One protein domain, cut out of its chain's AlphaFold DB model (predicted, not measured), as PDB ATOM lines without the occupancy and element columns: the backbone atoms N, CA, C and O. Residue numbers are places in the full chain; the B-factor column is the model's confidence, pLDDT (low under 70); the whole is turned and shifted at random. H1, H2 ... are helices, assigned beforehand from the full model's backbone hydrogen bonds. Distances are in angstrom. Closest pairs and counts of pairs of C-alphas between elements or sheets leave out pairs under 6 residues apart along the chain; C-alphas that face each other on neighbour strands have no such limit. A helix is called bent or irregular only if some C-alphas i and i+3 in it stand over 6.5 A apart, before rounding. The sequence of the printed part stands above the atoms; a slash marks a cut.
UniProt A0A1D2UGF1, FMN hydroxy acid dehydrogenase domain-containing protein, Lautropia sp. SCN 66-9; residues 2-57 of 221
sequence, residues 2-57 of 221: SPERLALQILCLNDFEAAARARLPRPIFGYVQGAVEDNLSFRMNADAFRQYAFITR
ATOM      1  N   SER A   2     287.375 215.879 266.757       72.12
ATOM      2  CA  SER A   2     287.429 216.392 268.134       72.12
ATOM      3  C   SER A   2     287.887 215.307 269.125       72.12
ATOM      4  O   SER A   2     287.681 214.122 268.842       72.12
ATOM      5  N   PRO A   3     288.489 215.678 270.273       71.81
ATOM      6  CA  PRO A   3     288.870 214.733 271.329       71.81
ATOM      7  C   PRO A   3     287.703 213.856 271.804       71.81
ATOM      8  O   PRO A   3     287.864 212.655 271.980       71.81
ATOM      9  N   GLU A   4     286.504 214.430 271.896       77.00
ATOM     10  CA  GLU A   4     285.280 213.724 272.300       77.00
ATOM     11  C   GLU A   4     284.903 212.593 271.336       77.00
ATOM     12  O   GLU A   4     284.559 211.491 271.755       77.00
ATOM     13  N   ARG A   5     285.028 212.827 270.023       76.88
ATOM     14  CA  ARG A   5     284.776 211.787 269.016       76.88
ATOM     15  C   ARG A   5     285.843 210.701 269.024       76.88
ATOM     16  O   ARG A   5     285.523 209.556 268.733       76.88
ATOM     17  N   LEU A   6     287.088 211.054 269.353       77.44
ATOM     18  CA  LEU A   6     288.150 210.069 269.521       77.44
ATOM     19  C   LEU A   6     287.857 209.169 270.728       77.44
ATOM     20  O   LEU A   6     287.931 207.957 270.589       77.44
ATOM     21  N   ALA A   7     287.458 209.735 271.868       76.56
ATOM     22  CA  ALA A   7     287.141 208.962 273.070       76.56
ATOM     23  C   ALA A   7     286.027 207.921 272.840       76.56
ATOM     24  O   ALA A   7     286.088 206.831 273.391       76.56
ATOM     25  N   LEU A   8     285.052 208.218 271.976       82.06
ATOM     26  CA  LEU A   8     283.979 207.281 271.613       82.06
ATOM     27  C   LEU A   8     284.428 206.130 270.694       82.06
ATOM     28  O   LEU A   8     283.700 205.151 270.551       82.06
ATOM     29  N   GLN A   9     285.586 206.251 270.042       85.19
ATOM     30  CA  GLN A   9     286.118 205.252 269.105       85.19
ATOM     31  C   GLN A   9     287.230 204.387 269.706       85.19
ATOM     32  O   GLN A   9     287.633 203.409 269.085       85.19
ATOM     33  N   ILE A  10     287.741 204.754 270.882       92.25
ATOM     34  CA  ILE A  10     288.818 204.038 271.557       92.25
ATOM     35  C   ILE A  10     288.209 203.199 272.678       92.25
ATOM     36  O   ILE A  10     287.793 203.735 273.704       92.25
ATOM     37  N   LEU A  11     288.155 201.883 272.482       92.44
ATOM     38  CA  LEU A  11     287.629 200.936 273.469       92.44
ATOM     39  C   LEU A  11     288.755 200.240 274.235       92.44
ATOM     40  O   LEU A  11     288.580 199.849 275.388       92.44
ATOM     41  N   CYS A  12     289.920 200.092 273.607       92.25
ATOM     42  CA  CYS A  12     291.106 199.506 274.207       92.25
ATOM     43  C   CYS A  12     292.378 200.268 273.815       92.25
ATOM     44  O   CYS A  12     292.395 201.062 272.875       92.25
ATOM     45  N   LEU A  13     293.481 199.997 274.523       90.25
ATOM     46  CA  LEU A  13     294.759 200.673 274.268       90.25
ATOM     47  C   LEU A  13     295.282 200.456 272.838       90.25
ATOM     48  O   LEU A  13     295.932 201.341 272.289       90.25
ATOM     49  N   ASN A  14     294.963 199.320 272.211       90.75
ATOM     50  CA  ASN A  14     295.421 199.012 270.854       90.75
ATOM     51  C   ASN A  14     294.760 199.903 269.790       90.75
ATOM     52  O   ASN A  14     295.356 200.144 268.740       90.75
ATOM     53  N   ASP A  15     293.571 200.449 270.062       92.88
ATOM     54  CA  ASP A  15     292.861 201.308 269.106       92.88
ATOM     55  C   ASP A  15     293.603 202.639 268.886       92.88
ATOM     56  O   ASP A  15     293.500 203.257 267.818       92.88
ATOM     57  N   PHE A  16     294.420 203.065 269.861       91.69
ATOM     58  CA  PHE A  16     295.243 204.267 269.731       91.69
ATOM     59  C   PHE A  16     296.277 204.149 268.611       91.69
ATOM     60  O   PHE A  16     296.582 205.162 267.983       91.69
ATOM     61  N   GLU A  17     296.792 202.951 268.310       92.00
ATOM     62  CA  GLU A  17     297.798 202.789 267.257       92.00
ATOM     63  C   GLU A  17     297.216 203.145 265.883       92.00
ATOM     64  O   GLU A  17     297.808 203.928 265.135       92.00
ATOM     65  N   ALA A  18     296.028 202.627 265.562       91.62
ATOM     66  CA  ALA A  18     295.340 202.939 264.312       91.62
ATOM     67  C   ALA A  18     294.995 204.435 264.226       91.62
ATOM     68  O   ALA A  18     295.225 205.080 263.197       91.62
ATOM     69  N   ALA A  19     294.514 205.010 265.330       91.25
ATOM     70  CA  ALA A  19     294.176 206.426 265.408       91.25
ATOM     71  C   ALA A  19     295.401 207.355 265.293       91.25
ATOM     72  O   ALA A  19     295.279 208.461 264.754       91.25
ATOM     73  N   ALA A  20     296.568 206.930 265.788       91.62
ATOM     74  CA  ALA A  20     297.833 207.648 265.665       91.62
ATOM     75  C   ALA A  20     298.406 207.525 264.248       91.62
ATOM     76  O   ALA A  20     298.797 208.533 263.658       91.62
ATOM     77  N   ARG A  21     298.374 206.324 263.656       93.69
ATOM     78  CA  ARG A  21     298.821 206.058 262.277       93.69
ATOM     79  C   ARG A  21     298.089 206.914 261.246       93.69
ATOM     80  O   ARG A  21     298.695 207.347 260.274       93.69
ATOM     81  N   ALA A  22     296.803 207.178 261.468       91.56
ATOM     82  CA  ALA A  22     295.997 208.026 260.592       91.56
ATOM     83  C   ALA A  22     296.330 209.531 260.692       91.56
ATOM     84  O   ALA A  22     295.925 210.298 259.822       91.56
ATOM     85  N   ARG A  23     297.024 209.970 261.752       90.38
ATOM     86  CA  ARG A  23     297.303 211.391 262.034       90.38
ATOM     87  C   ARG A  23     298.771 211.772 261.885       90.38
ATOM     88  O   ARG A  23     299.065 212.899 261.499       90.38
ATOM     89  N   LEU A  24     299.680 210.870 262.241       92.69
ATOM     90  CA  LEU A  24     301.109 211.146 262.261       92.69
ATOM     91  C   LEU A  24     301.732 210.918 260.879       92.69
ATOM     92  O   LEU A  24     301.439 209.910 260.231       92.69
ATOM     93  N   PRO A  25     302.657 211.789 260.436       94.69
ATOM     94  CA  PRO A  25     303.494 211.494 259.282       94.69
ATOM     95  C   PRO A  25     304.249 210.177 259.479       94.69
ATOM     96  O   PRO A  25     304.725 209.876 260.576       94.69
ATOM     97  N   ARG A  26     304.408 209.405 258.399       94.00
ATOM     98  CA  ARG A  26     304.990 208.052 258.438       94.00
ATOM     99  C   ARG A  26     306.329 207.954 259.200       94.00
ATOM    100  O   ARG A  26     306.456 207.008 259.973       94.00
ATOM    101  N   PRO A  27     307.295 208.886 259.055       93.88
ATOM    102  CA  PRO A  27     308.544 208.823 259.820       93.88
ATOM    103  C   PRO A  27     308.343 208.998 261.331       93.88
ATOM    104  O   PRO A  27     308.954 208.282 262.117       93.88
ATOM    105  N   ILE A  28     307.451 209.904 261.741       93.56
ATOM    106  CA  ILE A  28     307.153 210.169 263.157       93.56
ATOM    107  C   ILE A  28     306.395 208.989 263.764       93.56
ATOM    108  O   ILE A  28     306.715 208.550 264.863       93.56
ATOM    109  N   PHE A  29     305.432 208.425 263.031       94.31
ATOM    110  CA  PHE A  29     304.759 207.202 263.464       94.31
ATOM    111  C   PHE A  29     305.758 206.050 263.650       94.31
ATOM    112  O   PHE A  29     305.711 205.360 264.662       94.31
ATOM    113  N   GLY A  30     306.694 205.879 262.709       92.12
ATOM    114  CA  GLY A  30     307.754 204.875 262.808       92.12
ATOM    115  C   GLY A  30     308.682 205.081 264.008       92.12
ATOM    116  O   GLY A  30     309.079 204.099 264.623       92.12
ATOM    117  N   TYR A  31     308.978 206.330 264.380       90.94
ATOM    118  CA  TYR A  31     309.747 206.644 265.590       90.94
ATOM    119  C   TYR A  31     309.020 206.214 266.873       90.94
ATOM    120  O   TYR A  31     309.644 205.657 267.770       90.94
ATOM    121  N   VAL A  32     307.708 206.455 266.953       91.19
ATOM    122  CA  VAL A  32     306.905 206.138 268.146       91.19
ATOM    123  C   VAL A  32     306.612 204.639 268.264       91.19
ATOM    124  O   VAL A  32     306.645 204.092 269.362       91.19
ATOM    125  N   GLN A  33     306.289 203.979 267.149       91.31
ATOM    126  CA  GLN A  33     305.862 202.577 267.131       91.31
ATOM    127  C   GLN A  33     307.033 201.589 267.030       91.31
ATOM    128  O   GLN A  33     306.912 200.449 267.480       91.31
ATOM    129  N   GLY A  34     308.143 202.002 266.417       86.75
ATOM    130  CA  GLY A  34     309.272 201.129 266.124       86.75
ATOM    131  C   GLY A  34     310.090 200.750 267.358       86.75
ATOM    132  O   GLY A  34     310.250 201.528 268.296       86.75
ATOM    133  N   ALA A  35     310.664 199.551 267.322       89.19
ATOM    134  CA  ALA A  35     311.712 199.097 268.223       89.19
ATOM    135  C   ALA A  35     312.981 198.757 267.415       89.19
ATOM    136  O   ALA A  35     313.110 199.092 266.236       89.19
ATOM    137  N   VAL A  36     313.965 198.150 268.076       88.75
ATOM    138  CA  VAL A  36     315.260 197.828 267.465       88.75
ATOM    139  C   VAL A  36     315.138 196.617 266.529       88.75
ATOM    140  O   VAL A  36     314.432 195.657 266.841       88.75
ATOM    141  N   GLU A  37     315.860 196.674 265.404       91.12
ATOM    142  CA  GLU A  37     315.984 195.610 264.397       91.12
ATOM    143  C   GLU A  37     314.630 195.083 263.884       91.12
ATOM    144  O   GLU A  37     313.888 195.802 263.216       91.12
ATOM    145  N   ASP A  38     314.316 193.819 264.158       90.50
ATOM    146  CA  ASP A  38     313.143 193.103 263.663       90.50
ATOM    147  C   ASP A  38     311.936 193.195 264.619       90.50
ATOM    148  O   ASP A  38     310.932 192.493 264.437       90.50
ATOM    149  N   ASN A  39     312.018 194.053 265.642       89.25
ATOM    150  CA  ASN A  39     311.024 194.234 266.701       89.25
ATOM    151  C   ASN A  39     310.732 192.961 267.519       89.25
ATOM    152  O   ASN A  39     309.650 192.847 268.105       89.25
ATOM    153  N   LEU A  40     311.653 191.992 267.579       91.56
ATOM    154  CA  LEU A  40     311.430 190.749 268.321       91.56
ATOM    155  C   LEU A  40     311.156 191.003 269.805       91.56
ATOM    156  O   LEU A  40     310.138 190.549 270.323       91.56
ATOM    157  N   SER A  41     311.995 191.802 270.467       90.00
ATOM    158  CA  SER A  41     311.819 192.122 271.893       90.00
ATOM    159  C   SER A  41     310.497 192.834 272.183       90.00
ATOM    160  O   SER A  41     309.858 192.574 273.199       90.00
ATOM    161  N   PHE A  42     310.043 193.694 271.268       88.88
ATOM    162  CA  PHE A  42     308.746 194.358 271.387       88.88
ATOM    163  C   PHE A  42     307.591 193.344 271.409       88.88
ATOM    164  O   PHE A  42     306.718 193.432 272.272       88.88
ATOM    165  N   ARG A  43     307.615 192.344 270.516       90.19
ATOM    166  CA  ARG A  43     306.613 191.263 270.507       90.19
ATOM    167  C   ARG A  43     306.708 190.396 271.762       90.19
ATOM    168  O   ARG A  43     305.692 190.149 272.406       90.19
ATOM    169  N   MET A  44     307.927 190.019 272.152       93.56
ATOM    170  CA  MET A  44     308.177 189.199 273.342       93.56
ATOM    171  C   MET A  44     307.653 189.849 274.626       93.56
ATOM    172  O   MET A  44     307.109 189.144 275.471       93.56
ATOM    173  N   ASN A  45     307.746 191.176 274.760       92.06
ATOM    174  CA  ASN A  45     307.187 191.893 275.910       92.06
ATOM    175  C   ASN A  45     305.672 191.675 276.043       92.06
ATOM    176  O   ASN A  45     305.182 191.424 277.141       92.06
ATOM    177  N   ALA A  46     304.929 191.749 274.936       89.44
ATOM    178  CA  ALA A  46     303.488 191.503 274.943       89.44
ATOM    179  C   ALA A  46     303.166 190.019 275.183       89.44
ATOM    180  O   ALA A  46     302.250 189.697 275.943       89.44
ATOM    181  N   ASP A  47     303.930 189.116 274.565       93.50
ATOM    182  CA  ASP A  47     303.740 187.671 274.705       93.50
ATOM    183  C   ASP A  47     304.031 187.169 276.121       93.50
ATOM    184  O   ASP A  47     303.338 186.271 276.597       93.50
ATOM    185  N   ALA A  48     304.980 187.778 276.837       95.69
ATOM    186  CA  ALA A  48     305.278 187.435 278.224       95.69
ATOM    187  C   ALA A  48     304.043 187.578 279.130       95.69
ATOM    188  O   ALA A  48     303.756 186.691 279.931       95.69
ATOM    189  N   PHE A  49     303.245 188.639 278.963       93.19
ATOM    190  CA  PHE A  49     302.024 188.824 279.756       93.19
ATOM    191  C   PHE A  49     300.919 187.820 279.410       93.19
ATOM    192  O   PHE A  49     300.110 187.495 280.275       93.19
ATOM    193  N   ARG A  50     300.901 187.276 278.184       93.94
ATOM    194  CA  ARG A  50     299.932 186.243 277.768       93.94
ATOM    195  C   ARG A  50     300.162 184.893 278.445       93.94
ATOM    196  O   ARG A  50     299.278 184.044 278.412       93.94
ATOM    197  N   GLN A  51     301.328 184.696 279.057       94.81
ATOM    198  CA  GLN A  51     301.649 183.486 279.818       94.81
ATOM    199  C   GLN A  51     300.963 183.461 281.192       94.81
ATOM    200  O   GLN A  51     300.904 182.410 281.828       94.81
ATOM    201  N   TYR A  52     300.430 184.597 281.647       95.94
ATOM    202  CA  TYR A  52     299.739 184.720 282.923       95.94
ATOM    203  C   TYR A  52     298.225 184.795 282.719       95.94
ATOM    204  O   TYR A  52     297.728 185.464 281.813       95.94
ATOM    205  N   ALA A  53     297.478 184.147 283.611       95.62
ATOM    206  CA  ALA A  53     296.023 184.224 283.666       95.62
ATOM    207  C   ALA A  53     295.569 184.605 285.078       95.62
ATOM    208  O   ALA A  53     296.161 184.185 286.074       95.62
ATOM    209  N   PHE A  54     294.497 185.391 285.171       94.31
ATOM    210  CA  PHE A  54     293.871 185.681 286.456       94.31
ATOM    211  C   PHE A  54     293.048 184.485 286.931       94.31
ATOM    212  O   PHE A  54     292.250 183.927 286.181       94.31
ATOM    213  N   ILE A  55     293.202 184.128 288.204       95.75
ATOM    214  CA  ILE A  55     292.351 183.134 288.860       95.75
ATOM    215  C   ILE A  55     291.163 183.872 289.473       95.75
ATOM    216  O   ILE A  55     291.311 184.598 290.460       95.75
ATOM    217  N   THR A  56     289.984 183.692 288.886       94.44
ATOM    218  CA  THR A  56     288.749 184.309 289.379       94.44
ATOM    219  C   THR A  56     288.390 183.758 290.756       94.44
ATOM    220  O   THR A  56     288.221 182.553 290.930       94.44
ATOM    221  N   ARG A  57     288.226 184.650 291.737       93.19
ATOM    222  CA  ARG A  57     287.669 184.328 293.055       93.19
ATOM    223  C   ARG A  57     286.231 184.825 293.112       93.19
ATOM    224  O   ARG A  57     285.979 186.008 292.895       93.19
TER     225      ARG A  57
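This is residues 2 to 57 of the 221 residues of the protein "FMN hydroxy acid dehydrogenase domain-containing protein" of Lautropia sp. SCN 66-9 (UniProt A0A1D2UGF1). The printed part is a flat, open arch of four short helices that barely meet. H1, H2 and H3 follow one another in a zigzag that makes one leg; after a loop at the bend, H4 and the tail after it make the other leg, and residues 44 to 57 of that leg stick out with nothing packed on them. The printed part has 56 residues with four named helices, H1 to H4 in order along the chain, and no named strand; the class is all helix. It is only just loose, close to extended, with a radius of gyration of the C-alphas of 15.2 A and spans of 41 by 34 by 9 A.

H1, residues 3 to 7, touches no helix. A short link of 7 residues joins it to H2, residues 15 to 21; the two helices are only just apart, with 8.2 A between their closest C-alphas. A tight link of 4 residues joins H2 to H3, residues 26 to 33. H2 and H3 are close but not clearly touching, with 2 pairs of C-alphas within 8 A; their closest C-alphas, those of Arg 21 and Phe 29, are 6.2 A apart. Their lines stand at a shallow tilt of 34 degrees, only just short of steep, and they run opposite ways. A short link of 6 residues joins H3 to H4, residues 40 to 50, and these two are apart. H1 is also apart from H3 and H4, and H2 is apart from H4. Every O i to N i+4 pair is within hydrogen-bond range in H1, H2 and H3; in H4 4 of 7 are.

H1, Pro 3 to Ala 7, begins at C-alpha 3 (288.870, 214.733, 271.329). H2, Asp 15 to Arg 21, is 10.2 A from first to last C-alpha. H3, Arg 26 to Gln 33, is 10.3 A long in the same measure and begins at C-alpha 26 (304.990, 208.052, 258.438). H4, Leu 40 to Arg 50, is the longest helix by residues, 15.5 A from first to last C-alpha, and ends at C-alpha 50 (299.932, 186.243, 277.768). None of the helices is bent or irregular.

The C-alphas farthest apart in the domain, those of Pro 27 and Arg 57, are 46.3 A apart. Residues 36 to 41 stand free, and so do residues 44 to 57, of which 44 to 50 belong to H4. The body without these stretches has 36 residues and spans 29 by 23 by 9 A. The printed part has no cut, and no link between its helices is long. The mean pLDDT of the printed part is 90.1, that of H1 is 76, and no printed residue is under 70.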